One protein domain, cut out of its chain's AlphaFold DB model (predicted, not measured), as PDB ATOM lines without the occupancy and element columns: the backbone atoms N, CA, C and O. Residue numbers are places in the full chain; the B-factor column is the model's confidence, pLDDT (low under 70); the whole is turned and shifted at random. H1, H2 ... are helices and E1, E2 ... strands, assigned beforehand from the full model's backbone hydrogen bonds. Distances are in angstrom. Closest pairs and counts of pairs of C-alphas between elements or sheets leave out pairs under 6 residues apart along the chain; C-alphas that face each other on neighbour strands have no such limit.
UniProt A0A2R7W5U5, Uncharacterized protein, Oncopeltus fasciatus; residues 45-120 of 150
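Overview. This is residues 45 to 120 of the 150 residues of an uncharacterized protein of Oncopeltus fasciatus (UniProt A0A2R7W5U5). There is little regular structure: a small two-stranded hairpin, E1 and E2, sits near the first half of one helix, H1, and two long loops make up much of the rest. Residues 48 to 77 loop out between the strands, and residues 99 to 120 fold back along H1. The printed part has 76 residues, with E1, E2 and H1 in that order, the strands antiparallel; the class is mixed, with 23 residues in named elements. It is compact, with a radius of gyration of the C-alphas of 12.4 A and spans of 36 by 25 by 21 A.

Along the chain. E1 is residues 45 to 47, from C-alpha 45 at (-43.396, -8.118, -26.361), 6.7 A long. E2 is residues 78 to 81, 9.8 A. H1 is residues 83 to 98, 22.5 A, ending at C-alpha 98 at (-46.227, 14.358, -26.422).

Arrangement. E1 and E2 form a hairpin, antiparallel at 138 degrees; N 46 and O 79 are within hydrogen-bond range at 2.9 A. The closest C-alphas of E1 and H1, Leu 46 and His 86, are 7.2 A apart. In H1 every O i to N i+4 pair is within hydrogen-bond range.

Size, cuts and confidence. The C-alphas farthest apart, Ser 70 and Arg 100, are 36.4 A apart. The printed part has no cut. The link E1 to E2 is long, E2 to H1 tight. No printed residue is under 70 in pLDDT.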
ATOM      1  N   SER A  45     -42.763  -8.062 -25.049       92.19
ATOM      2  CA  SER A  45     -43.396  -8.118 -26.361       92.19
ATOM      3  C   SER A  45     -43.625  -6.716 -26.906       92.19
ATOM      4  O   SER A  45     -44.239  -5.889 -26.234       92.19
ATOM      5  N   LEU A  46     -43.181  -6.458 -28.135       93.00
ATOM      6  CA  LEU A  46     -43.494  -5.232 -28.870       93.00
ATOM      7  C   LEU A  46     -44.367  -5.553 -30.076       93.00
ATOM      8  O   LEU A  46     -44.098  -6.510 -30.802       93.00
ATOM      9  N   ARG A  47     -45.400  -4.738 -30.298       92.38
ATOM     10  CA  ARG A  47     -46.265  -4.856 -31.473       92.38
ATOM     11  C   ARG A  47     -45.587  -4.241 -32.690       92.38
ATOM     12  O   ARG A  47     -45.054  -3.135 -32.608       92.38
ATOM     13  N   THR A  48     -45.670  -4.934 -33.815       89.50
ATOM     14  CA  THR A  48     -45.187  -4.434 -35.105       89.50
ATOM     15  C   THR A  48     -46.313  -3.753 -35.888       89.50
ATOM     16  O   THR A  48     -46.119  -2.681 -36.450       89.50
ATOM     17  N   SER A  49     -47.534  -4.290 -35.800       87.12
ATOM     18  CA  SER A  49     -48.716  -3.764 -36.489       87.12
ATOM     19  C   SER A  49     -49.524  -2.784 -35.635       87.12
ATOM     20  O   SER A  49     -49.567  -2.903 -34.405       87.12
ATOM     21  N   ALA A  50     -50.264  -1.887 -36.292       86.25
ATOM     22  CA  ALA A  50     -51.151  -0.938 -35.626       86.25
ATOM     23  C   ALA A  50     -52.203  -1.651 -34.737       86.25
ATOM     24  O   ALA A  50     -52.892  -2.566 -35.202       86.25
ATOM     25  N   PRO A  51     -52.337  -1.258 -33.459       85.81
ATOM     26  CA  PRO A  51     -53.354  -1.771 -32.555       85.81
ATOM     27  C   PRO A  51     -54.720  -1.149 -32.864       85.81
ATOM     28  O   PRO A  51     -54.837  -0.150 -33.570       85.81
ATOM     29  N   ARG A  52     -55.784  -1.727 -32.295       82.12
ATOM     30  CA  ARG A  52     -57.139  -1.150 -32.393       82.12
ATOM     31  C   ARG A  52     -57.274   0.163 -31.615       82.12
ATOM     32  O   ARG A  52     -58.141   0.971 -31.927       82.12
ATOM     33  N   SER A  53     -56.447   0.352 -30.591       83.06
ATOM     34  CA  SER A  53     -56.423   1.513 -29.708       83.06
ATOM     35  C   SER A  53     -55.266   2.447 -30.106       83.06
ATOM     36  O   SER A  53     -54.109   2.044 -30.058       83.06
ATOM     37  N   PRO A  54     -55.513   3.722 -30.454       76.56
ATOM     38  CA  PRO A  54     -54.452   4.634 -30.909       76.56
ATOM     39  C   PRO A  54     -53.449   5.016 -29.806       76.56
ATOM     40  O   PRO A  54     -52.411   5.616 -30.077       76.56
ATOM     41  N   SER A  55     -53.764   4.703 -28.549       81.38
ATOM     42  CA  SER A  55     -52.889   4.927 -27.401       81.38
ATOM     43  C   SER A  55     -51.853   3.821 -27.199       81.38
ATOM     44  O   SER A  55     -50.910   4.026 -26.439       81.38
ATOM     45  N   GLU A  56     -52.030   2.651 -27.820       88.06
ATOM     46  CA  GLU A  56     -51.090   1.541 -27.663       88.06
ATOM     47  C   GLU A  56     -49.841   1.741 -28.539       88.06
ATOM     48  O   GLU A  56     -49.961   2.089 -29.718       88.06
ATOM     49  N   PRO A  57     -48.638   1.494 -27.990       91.44
ATOM     50  CA  PRO A  57     -47.401   1.604 -28.743       91.44
ATOM     51  C   PRO A  57     -47.283   0.490 -29.785       91.44
ATOM     52  O   PRO A  57     -47.511  -0.689 -29.501       91.44
ATOM     53  N   TYR A  58     -46.873   0.870 -30.992       92.62
ATOM     54  CA  TYR A  58     -46.501  -0.061 -32.051       92.62
ATOM     55  C   TYR A  58     -45.360   0.491 -32.901       92.62
ATOM     56  O   TYR A  58     -45.180   1.705 -33.034       92.62
ATOM     57  N   PHE A  59     -44.580  -0.424 -33.466       91.06
ATOM     58  CA  PHE A  59     -43.287  -0.137 -34.072       91.06
ATOM     59  C   PHE A  59     -43.194  -0.817 -35.448       91.06
ATOM     60  O   PHE A  59     -42.662  -1.922 -35.546       91.06
ATOM     61  N   PRO A  60     -43.701  -0.175 -36.517       88.00
ATOM     62  CA  PRO A  60     -43.809  -0.793 -37.843       88.00
ATOM     63  C   PRO A  60     -42.450  -1.106 -38.477       88.00
ATOM     64  O   PRO A  60     -42.318  -2.086 -39.195       88.00
ATOM     65  N   PHE A  61     -41.407  -0.343 -38.143       85.31
ATOM     66  CA  PHE A  61     -40.047  -0.612 -38.624       85.31
ATOM     67  C   PHE A  61     -39.495  -1.972 -38.149       85.31
ATOM     68  O   PHE A  61     -38.530  -2.477 -38.710       85.31
ATOM     69  N   LEU A  62     -40.085  -2.583 -37.113       88.31
ATOM     70  CA  LEU A  62     -39.692  -3.921 -36.666       88.31
ATOM     71  C   LEU A  62     -40.164  -5.023 -37.631       88.31
ATOM     72  O   LEU A  62     -39.688  -6.146 -37.507       88.31
ATOM     73  N   GLU A  63     -41.066  -4.728 -38.576       84.19
ATOM     74  CA  GLU A  63     -41.488  -5.682 -39.615       84.19
ATOM     75  C   GLU A  63     -40.415  -5.887 -40.684       84.19
ATOM     76  O   GLU A  63     -40.253  -7.002 -41.174       84.19
ATOM     77  N   THR A  64     -39.670  -4.831 -41.025       80.44
ATOM     78  CA  THR A  64     -38.565  -4.886 -41.999       80.44
ATOM     79  C   THR A  64     -37.223  -5.207 -41.352       80.44
ATOM     80  O   THR A  64     -36.275  -5.559 -42.049       80.44
ATOM     81  N   HIS A  65     -37.152  -5.145 -40.022       82.88
ATOM     82  CA  HIS A  65     -35.921  -5.353 -39.283       82.88
ATOM     83  C   HIS A  65     -35.384  -6.781 -39.421       82.88
ATOM     84  O   HIS A  65     -36.073  -7.758 -39.114       82.88
ATOM     85  N   GLU A  66     -34.115  -6.902 -39.810       79.38
ATOM     86  CA  GLU A  66     -33.469  -8.202 -39.956       79.38
ATOM     87  C   GLU A  66     -33.287  -8.894 -38.587       79.38
ATOM     88  O   GLU A  66     -32.621  -8.350 -37.687       79.38
ATOM     89  N   PRO A  67     -33.869 -10.097 -38.395       80.50
ATOM     90  CA  PRO A  67     -33.711 -10.839 -37.157       80.50
ATOM     91  C   PRO A  67     -32.237 -11.198 -36.921       80.50
ATOM     92  O   PRO A  67     -31.548 -11.632 -37.843       80.50
ATOM     93  N   PRO A  68     -31.753 -11.126 -35.671       81.00
ATOM     94  CA  PRO A  68     -30.476 -11.726 -35.300       81.00
ATOM     95  C   PRO A  68     -30.452 -13.226 -35.641       81.00
ATOM     96  O   PRO A  68     -31.453 -13.915 -35.451       81.00
ATOM     97  N   VAL A  69     -29.295 -13.755 -36.057       74.94
ATOM     98  CA  VAL A  69     -29.117 -15.158 -36.508       74.94
ATOM     99  C   VAL A  69     -29.638 -16.193 -35.499       74.94
ATOM    100  O   VAL A  69     -30.123 -17.256 -35.872       74.94
ATOM    101  N   SER A  70     -29.562 -15.884 -34.205       76.50
ATOM    102  CA  SER A  70     -29.995 -16.759 -33.112       76.50
ATOM    103  C   SER A  70     -31.438 -16.526 -32.642       76.50
ATOM    104  O   SER A  70     -31.865 -17.123 -31.651       76.50
ATOM    105  N   TYR A  71     -32.200 -15.648 -33.297       82.25
ATOM    106  CA  TYR A  71     -33.570 -15.324 -32.910       82.25
ATOM    107  C   TYR A  71     -34.563 -16.382 -33.412       82.25
ATOM    108  O   TYR A  71     -34.566 -16.749 -34.584       82.25
ATOM    109  N   ARG A  72     -35.466 -16.849 -32.539       75.56
ATOM    110  CA  ARG A  72     -36.450 -17.907 -32.855       75.56
ATOM    111  C   ARG A  72     -37.641 -17.451 -33.721       75.56
ATOM    112  O   ARG A  72     -38.611 -18.193 -33.853       75.56
ATOM    113  N   GLY A  73     -37.549 -16.281 -34.345       73.19
ATOM    114  CA  GLY A  73     -38.565 -15.728 -35.243       73.19
ATOM    115  C   GLY A  73     -39.711 -14.994 -34.522       73.19
ATOM    116  O   GLY A  73     -39.961 -15.227 -33.336       73.19
ATOM    117  N   PRO A  74     -40.383 -14.045 -35.202       75.69
ATOM    118  CA  PRO A  74     -41.512 -13.295 -34.650       75.69
ATOM    119  C   PRO A  74     -42.731 -14.195 -34.398       75.69
ATOM    120  O   PRO A  74     -42.931 -15.204 -35.073       75.69
ATOM    121  N   ARG A  75     -43.591 -13.807 -33.448       76.38
ATOM    122  CA  ARG A  75     -44.872 -14.479 -33.172       76.38
ATOM    123  C   ARG A  75     -46.020 -13.652 -33.751       76.38
ATOM    124  O   ARG A  75     -46.692 -12.917 -33.031       76.38
ATOM    125  N   GLY A  76     -46.232 -13.757 -35.062       81.88
ATOM    126  CA  GLY A  76     -47.228 -12.944 -35.770       81.88
ATOM    127  C   GLY A  76     -46.809 -11.473 -35.811       81.88
ATOM    128  O   GLY A  76     -45.686 -11.177 -36.201       81.88
ATOM    129  N   SER A  77     -47.677 -10.559 -35.365       86.25
ATOM    130  CA  SER A  77     -47.401  -9.111 -35.318       86.25
ATOM    131  C   SER A  77     -46.734  -8.643 -34.019       86.25
ATOM    132  O   SER A  77     -46.927  -7.515 -33.555       86.25
ATOM    133  N   THR A  78     -46.017  -9.541 -33.347       89.69
ATOM    134  CA  THR A  78     -45.351  -9.262 -32.076       89.69
ATOM    135  C   THR A  78     -43.954  -9.873 -32.064       89.69
ATOM    136  O   THR A  78     -43.757 -11.020 -32.473       89.69
ATOM    137  N   VAL A  79     -42.986  -9.100 -31.575       91.25
ATOM    138  CA  VAL A  79     -41.577  -9.493 -31.454       91.25
ATOM    139  C   VAL A  79     -41.120  -9.467 -30.004       91.25
ATOM    140  O   VAL A  79     -41.551  -8.618 -29.221       91.25
ATOM    141  N   SER A  80     -40.218 -10.383 -29.665       91.62
ATOM    142  CA  SER A  80     -39.645 -10.512 -28.333       91.62
ATOM    143  C   SER A  80     -38.363  -9.694 -28.199       91.62
ATOM    144  O   SER A  80     -37.422  -9.815 -28.989       91.62
ATOM    145  N   VAL A  81     -38.298  -8.866 -27.162       92.88
ATOM    146  CA  VAL A  81     -37.165  -7.986 -26.869       92.88
ATOM    147  C   VAL A  81     -36.770  -8.051 -25.395       92.88
ATOM    148  O   VAL A  81     -37.538  -8.486 -24.538       92.88
ATOM    149  N   CYS A  82     -35.556  -7.598 -25.087       93.12
ATOM    150  CA  CYS A  82     -35.107  -7.443 -23.709       93.12
ATOM    151  C   CYS A  82     -35.729  -6.205 -23.045       93.12
ATOM    152  O   CYS A  82     -36.171  -5.272 -23.722       93.12
ATOM    153  N   GLY A  83     -35.694  -6.161 -21.710       93.38
ATOM    154  CA  GLY A  83     -36.258  -5.050 -20.933       93.38
ATOM    155  C   GLY A  83     -35.659  -3.683 -21.272       93.38
ATOM    156  O   GLY A  83     -36.383  -2.691 -21.311       93.38
ATOM    157  N   LEU A  84     -34.364  -3.619 -21.599       93.19
ATOM    158  CA  LEU A  84     -33.724  -2.361 -21.991       93.19
ATOM    159  C   LEU A  84     -34.297  -1.819 -23.308       93.19
ATOM    160  O   LEU A  84     -34.716  -0.667 -23.364       93.19
ATOM    161  N   CYS A  85     -34.356  -2.650 -24.354       92.69
ATOM    162  CA  CYS A  85     -34.897  -2.237 -25.654       92.69
ATOM    163  C   CYS A  85     -36.385  -1.895 -25.558       92.69
ATOM    164  O   CYS A  85     -36.821  -0.907 -26.145       92.69
ATOM    165  N   HIS A  86     -37.143  -2.673 -24.777       95.12
ATOM    166  CA  HIS A  86     -38.544  -2.387 -24.494       95.12
ATOM    167  C   HIS A  86     -38.717  -0.993 -23.877       95.12
ATOM    168  O   HIS A  86     -39.491  -0.184 -24.385       95.12
ATOM    169  N   THR A  87     -37.979  -0.678 -22.811       95.38
ATOM    170  CA  THR A  87     -38.078   0.627 -22.144       95.38
ATOM    171  C   THR A  87     -37.651   1.771 -23.061       95.38
ATOM    172  O   THR A  87     -38.355   2.774 -23.144       95.38
ATOM    173  N   LEU A  88     -36.542   1.627 -23.791       94.62
ATOM    174  CA  LEU A  88     -36.038   2.681 -24.677       94.62
ATOM    175  C   LEU A  88     -36.997   2.993 -25.836       94.62
ATOM    176  O   LEU A  88     -37.173   4.160 -26.185       94.62
ATOM    177  N   LEU A  89     -37.634   1.982 -26.432       93.81
ATOM    178  CA  LEU A  89     -38.607   2.203 -27.506       93.81
ATOM    179  C   LEU A  89     -39.899   2.838 -26.991       93.81
ATOM    180  O   LEU A  89     -40.414   3.757 -27.625       93.81
ATOM    181  N   ASN A  90     -40.384   2.424 -25.818       94.88
ATOM    182  CA  ASN A  90     -41.547   3.059 -25.197       94.88
ATOM    183  C   ASN A  90     -41.271   4.519 -24.809       94.88
ATOM    184  O   ASN A  90     -42.096   5.387 -25.068       94.88
ATOM    185  N   GLN A  91     -40.084   4.833 -24.285       95.19
ATOM    186  CA  GLN A  91     -39.709   6.221 -23.992       95.19
ATOM    187  C   GLN A  91     -39.684   7.101 -25.250       95.19
ATOM    188  O   GLN A  91     -40.138   8.249 -25.215       95.19
ATOM    189  N   GLN A  92     -39.169   6.571 -26.366       94.00
ATOM    190  CA  GLN A  92     -39.201   7.257 -27.661       94.00
ATOM    191  C   GLN A  92     -40.643   7.458 -28.144       94.00
ATOM    192  O   GLN A  92     -41.002   8.559 -28.558       94.00
ATOM    193  N   TRP A  93     -41.490   6.432 -28.031       92.38
ATOM    194  CA  TRP A  93     -42.915   6.522 -28.347       92.38
ATOM    195  C   TRP A  93     -43.611   7.619 -27.538       92.38
ATOM    196  O   TRP A  93     -44.251   8.495 -28.117       92.38
ATOM    197  N   ASP A  94     -43.441   7.623 -26.216       94.25
ATOM    198  CA  ASP A  94     -44.072   8.601 -25.330       94.25
ATOM    199  C   ASP A  94     -43.640  10.027 -25.666       94.25
ATOM    200  O   ASP A  94     -44.442  10.962 -25.601       94.25
ATOM    201  N   ARG A  95     -42.371  10.212 -26.047       93.06
ATOM    202  CA  ARG A  95     -41.876  11.498 -26.541       93.06
ATOM    203  C   ARG A  95     -42.616  11.921 -27.806       93.06
ATOM    204  O   ARG A  95     -43.162  13.018 -27.833       93.06
ATOM    205  N   TYR A  96     -42.714  11.043 -28.800       92.06
ATOM    206  CA  TYR A  96     -43.432  11.344 -30.038       92.06
ATOM    207  C   TYR A  96     -44.930  11.587 -29.835       92.06
ATOM    208  O   TYR A  96     -45.508  12.421 -30.532       92.06
ATOM    209  N   GLN A  97     -45.560  10.910 -28.872       92.00
ATOM    210  CA  GLN A  97     -46.949  11.175 -28.495       92.00
ATOM    211  C   GLN A  97     -47.110  12.582 -27.907       92.00
ATOM    212  O   GLN A  97     -48.028  13.303 -28.301       92.00
ATOM    213  N   ARG A  98     -46.211  13.001 -27.002       93.06
ATOM    214  CA  ARG A  98     -46.227  14.358 -26.422       93.06
ATOM    215  C   ARG A  98     -46.001  15.435 -27.477       93.06
ATOM    216  O   ARG A  98     -46.728  16.427 -27.497       93.06
ATOM    217  N   ASP A  99     -45.062  15.191 -28.384       93.19
ATOM    218  CA  ASP A  99     -44.714  16.106 -29.472       93.19
ATOM    219  C   ASP A  99     -45.746  16.065 -30.619       93.19
ATOM    220  O   ASP A  99     -45.604  16.779 -31.610       93.19
ATOM    221  N   ARG A 100     -46.792  15.226 -30.505       90.69
ATOM    222  CA  ARG A 100     -47.817  14.974 -31.535       90.69
ATOM    223  C   ARG A 100     -47.214  14.660 -32.906       90.69
ATOM    224  O   ARG A 100     -47.777  15.003 -33.943       90.69
ATOM    225  N   THR A 101     -46.062  13.995 -32.916       86.44
ATOM    226  CA  THR A 101     -45.383  13.622 -34.154       86.44
ATOM    227  C   THR A 101     -46.200  12.533 -34.852       86.44
ATOM    228  O   THR A 101     -46.463  11.486 -34.241       86.44
ATOM    229  N   PRO A 102     -46.627  12.743 -36.110       85.69
ATOM    230  CA  PRO A 102     -47.354  11.727 -36.859       85.69
ATOM    231  C   PRO A 102     -46.465  10.502 -37.066       85.69
ATOM    232  O   PRO A 102     -45.246  10.619 -37.154       85.69
ATOM    233  N   HIS A 103     -47.072   9.319 -37.146       81.69
ATOM    234  CA  HIS A 103     -46.346   8.049 -37.234       81.69
ATOM    235  C   HIS A 103     -45.327   7.981 -38.374       81.69
ATOM    236  O   HIS A 103     -44.252   7.427 -38.172       81.69
ATOM    237  N   SER A 104     -45.631   8.591 -39.521       81.62
ATOM    238  CA  SER A 104     -44.740   8.681 -40.684       81.62
ATOM    239  C   SER A 104     -43.436   9.436 -40.411       81.62
ATOM    240  O   SER A 104     -42.466   9.241 -41.129       81.62
ATOM    241  N   HIS A 105     -43.398  10.308 -39.399       82.69
ATOM    242  CA  HIS A 105     -42.227  11.129 -39.066       82.69
ATOM    243  C   HIS A 105     -41.487  10.625 -37.818       82.69
ATOM    244  O   HIS A 105     -40.568  11.287 -37.335       82.69
ATOM    245  N   ARG A 106     -41.902   9.491 -37.237       86.56
ATOM    246  CA  ARG A 106     -41.260   8.942 -36.037       86.56
ATOM    247  C   ARG A 106     -40.039   8.130 -36.435       86.56
ATOM    248  O   ARG A 106     -40.155   7.154 -37.170       86.56
ATOM    249  N   LEU A 107     -38.888   8.501 -35.888       86.50
ATOM    250  CA  LEU A 107     -37.618   7.826 -36.113       86.50
ATOM    251  C   LEU A 107     -37.181   7.129 -34.830       86.50
ATOM    252  O   LEU A 107     -36.653   7.739 -33.902       86.50
ATOM    253  N   TYR A 108     -37.416   5.827 -34.777       88.56
ATOM    254  CA  TYR A 108     -36.951   5.006 -33.668       88.56
ATOM    255  C   TYR A 108     -35.548   4.504 -33.952       88.56
ATOM    256  O   TYR A 108     -35.252   4.072 -35.065       88.56
ATOM    257  N   TRP A 109     -34.696   4.519 -32.933       86.56
ATOM    258  CA  TRP A 109     -33.348   3.987 -33.052       86.56
ATOM    259  C   TRP A 109     -32.922   3.245 -31.788       86.56
ATOM    260  O   TRP A 109     -33.300   3.601 -30.667       86.56
ATOM    261  N   LEU A 110     -32.131   2.188 -31.976       88.75
ATOM    262  CA  LEU A 110     -31.482   1.439 -30.902       88.75
ATOM    263  C   LEU A 110     -30.089   0.989 -31.333       88.75
ATOM    264  O   LEU A 110     -29.859   0.621 -32.485       88.75
ATOM    265  N   LYS A 111     -29.162   0.966 -30.374       85.81
ATOM    266  CA  LYS A 111     -27.830   0.400 -30.579       85.81
ATOM    267  C   LYS A 111     -27.897  -1.125 -30.511       85.81
ATOM    268  O   LYS A 111     -28.402  -1.676 -29.531       85.81
ATOM    269  N   ARG A 112     -27.336  -1.796 -31.515       83.44
ATOM    270  CA  ARG A 112     -27.173  -3.247 -31.486       83.44
ATOM    271  C   ARG A 112     -25.937  -3.661 -30.693       83.44
ATOM    272  O   ARG A 112     -24.936  -2.947 -30.651       83.44
ATOM    273  N   VAL A 113     -26.037  -4.811 -30.034       84.12
ATOM    274  CA  VAL A 113     -24.971  -5.400 -29.208       84.12
ATOM    275  C   VAL A 113     -24.107  -6.356 -30.032       84.12
ATOM    276  O   VAL A 113     -22.937  -6.548 -29.724       84.12
ATOM    277  N   ASP A 114     -24.648  -6.900 -31.119       77.31
ATOM    278  CA  ASP A 114     -23.944  -7.771 -32.068       77.31
ATOM    279  C   ASP A 114     -23.092  -7.009 -33.102       77.31
ATOM    280  O   ASP A 114     -22.669  -7.584 -34.099       77.31
ATOM    281  N   ASN A 115     -22.828  -5.716 -32.868       75.56
ATOM    282  CA  ASN A 115     -22.167  -4.796 -33.803       75.56
ATOM    283  C   ASN A 115     -22.866  -4.656 -35.169       75.56
ATOM    284  O   ASN A 115     -22.265  -4.135 -36.109       75.56
ATOM    285  N   GLY A 116     -24.129  -5.077 -35.286       73.75
ATOM    286  CA  GLY A 116     -24.945  -4.789 -36.458       73.75
ATOM    287  C   GLY A 116     -25.275  -3.293 -36.597       73.75
ATOM    288  O   GLY A 116     -25.048  -2.504 -35.670       73.75
ATOM    289  N   PRO A 117     -25.845  -2.882 -37.745       74.88
ATOM    290  CA  PRO A 117     -26.292  -1.507 -37.958       74.88
ATOM    291  C   PRO A 117     -27.341  -1.101 -36.915       74.88
ATOM    292  O   PRO A 117     -28.067  -1.944 -36.397       74.88
ATOM    293  N   TYR A 118     -27.450   0.191 -36.597       72.62
ATOM    294  CA  TYR A 118     -28.477   0.659 -35.661       72.62
ATOM    295  C   TYR A 118     -29.872   0.212 -36.117       72.62
ATOM    296  O   TYR A 118     -30.260   0.371 -37.273       72.62
ATOM    297  N   THR A 119     -30.641  -0.339 -35.188       79.25
ATOM    298  CA  THR A 119     -32.002  -0.802 -35.454       79.25
ATOM    299  C   THR A 119     -32.888   0.403 -35.733       79.25
ATOM    300  O   THR A 119     -32.893   1.334 -34.933       79.25
ATOM    301  N   GLY A 120     -33.588   0.404 -36.873       73.19
ATOM    302  CA  GLY A 120     -34.340   1.561 -37.376       73.19
ATOM    303  C   GLY A 120     -33.521   2.551 -38.219       73.19
ATOM    304  O   GLY A 120     -34.071   3.548 -38.681       73.19
TER     305      GLY A 120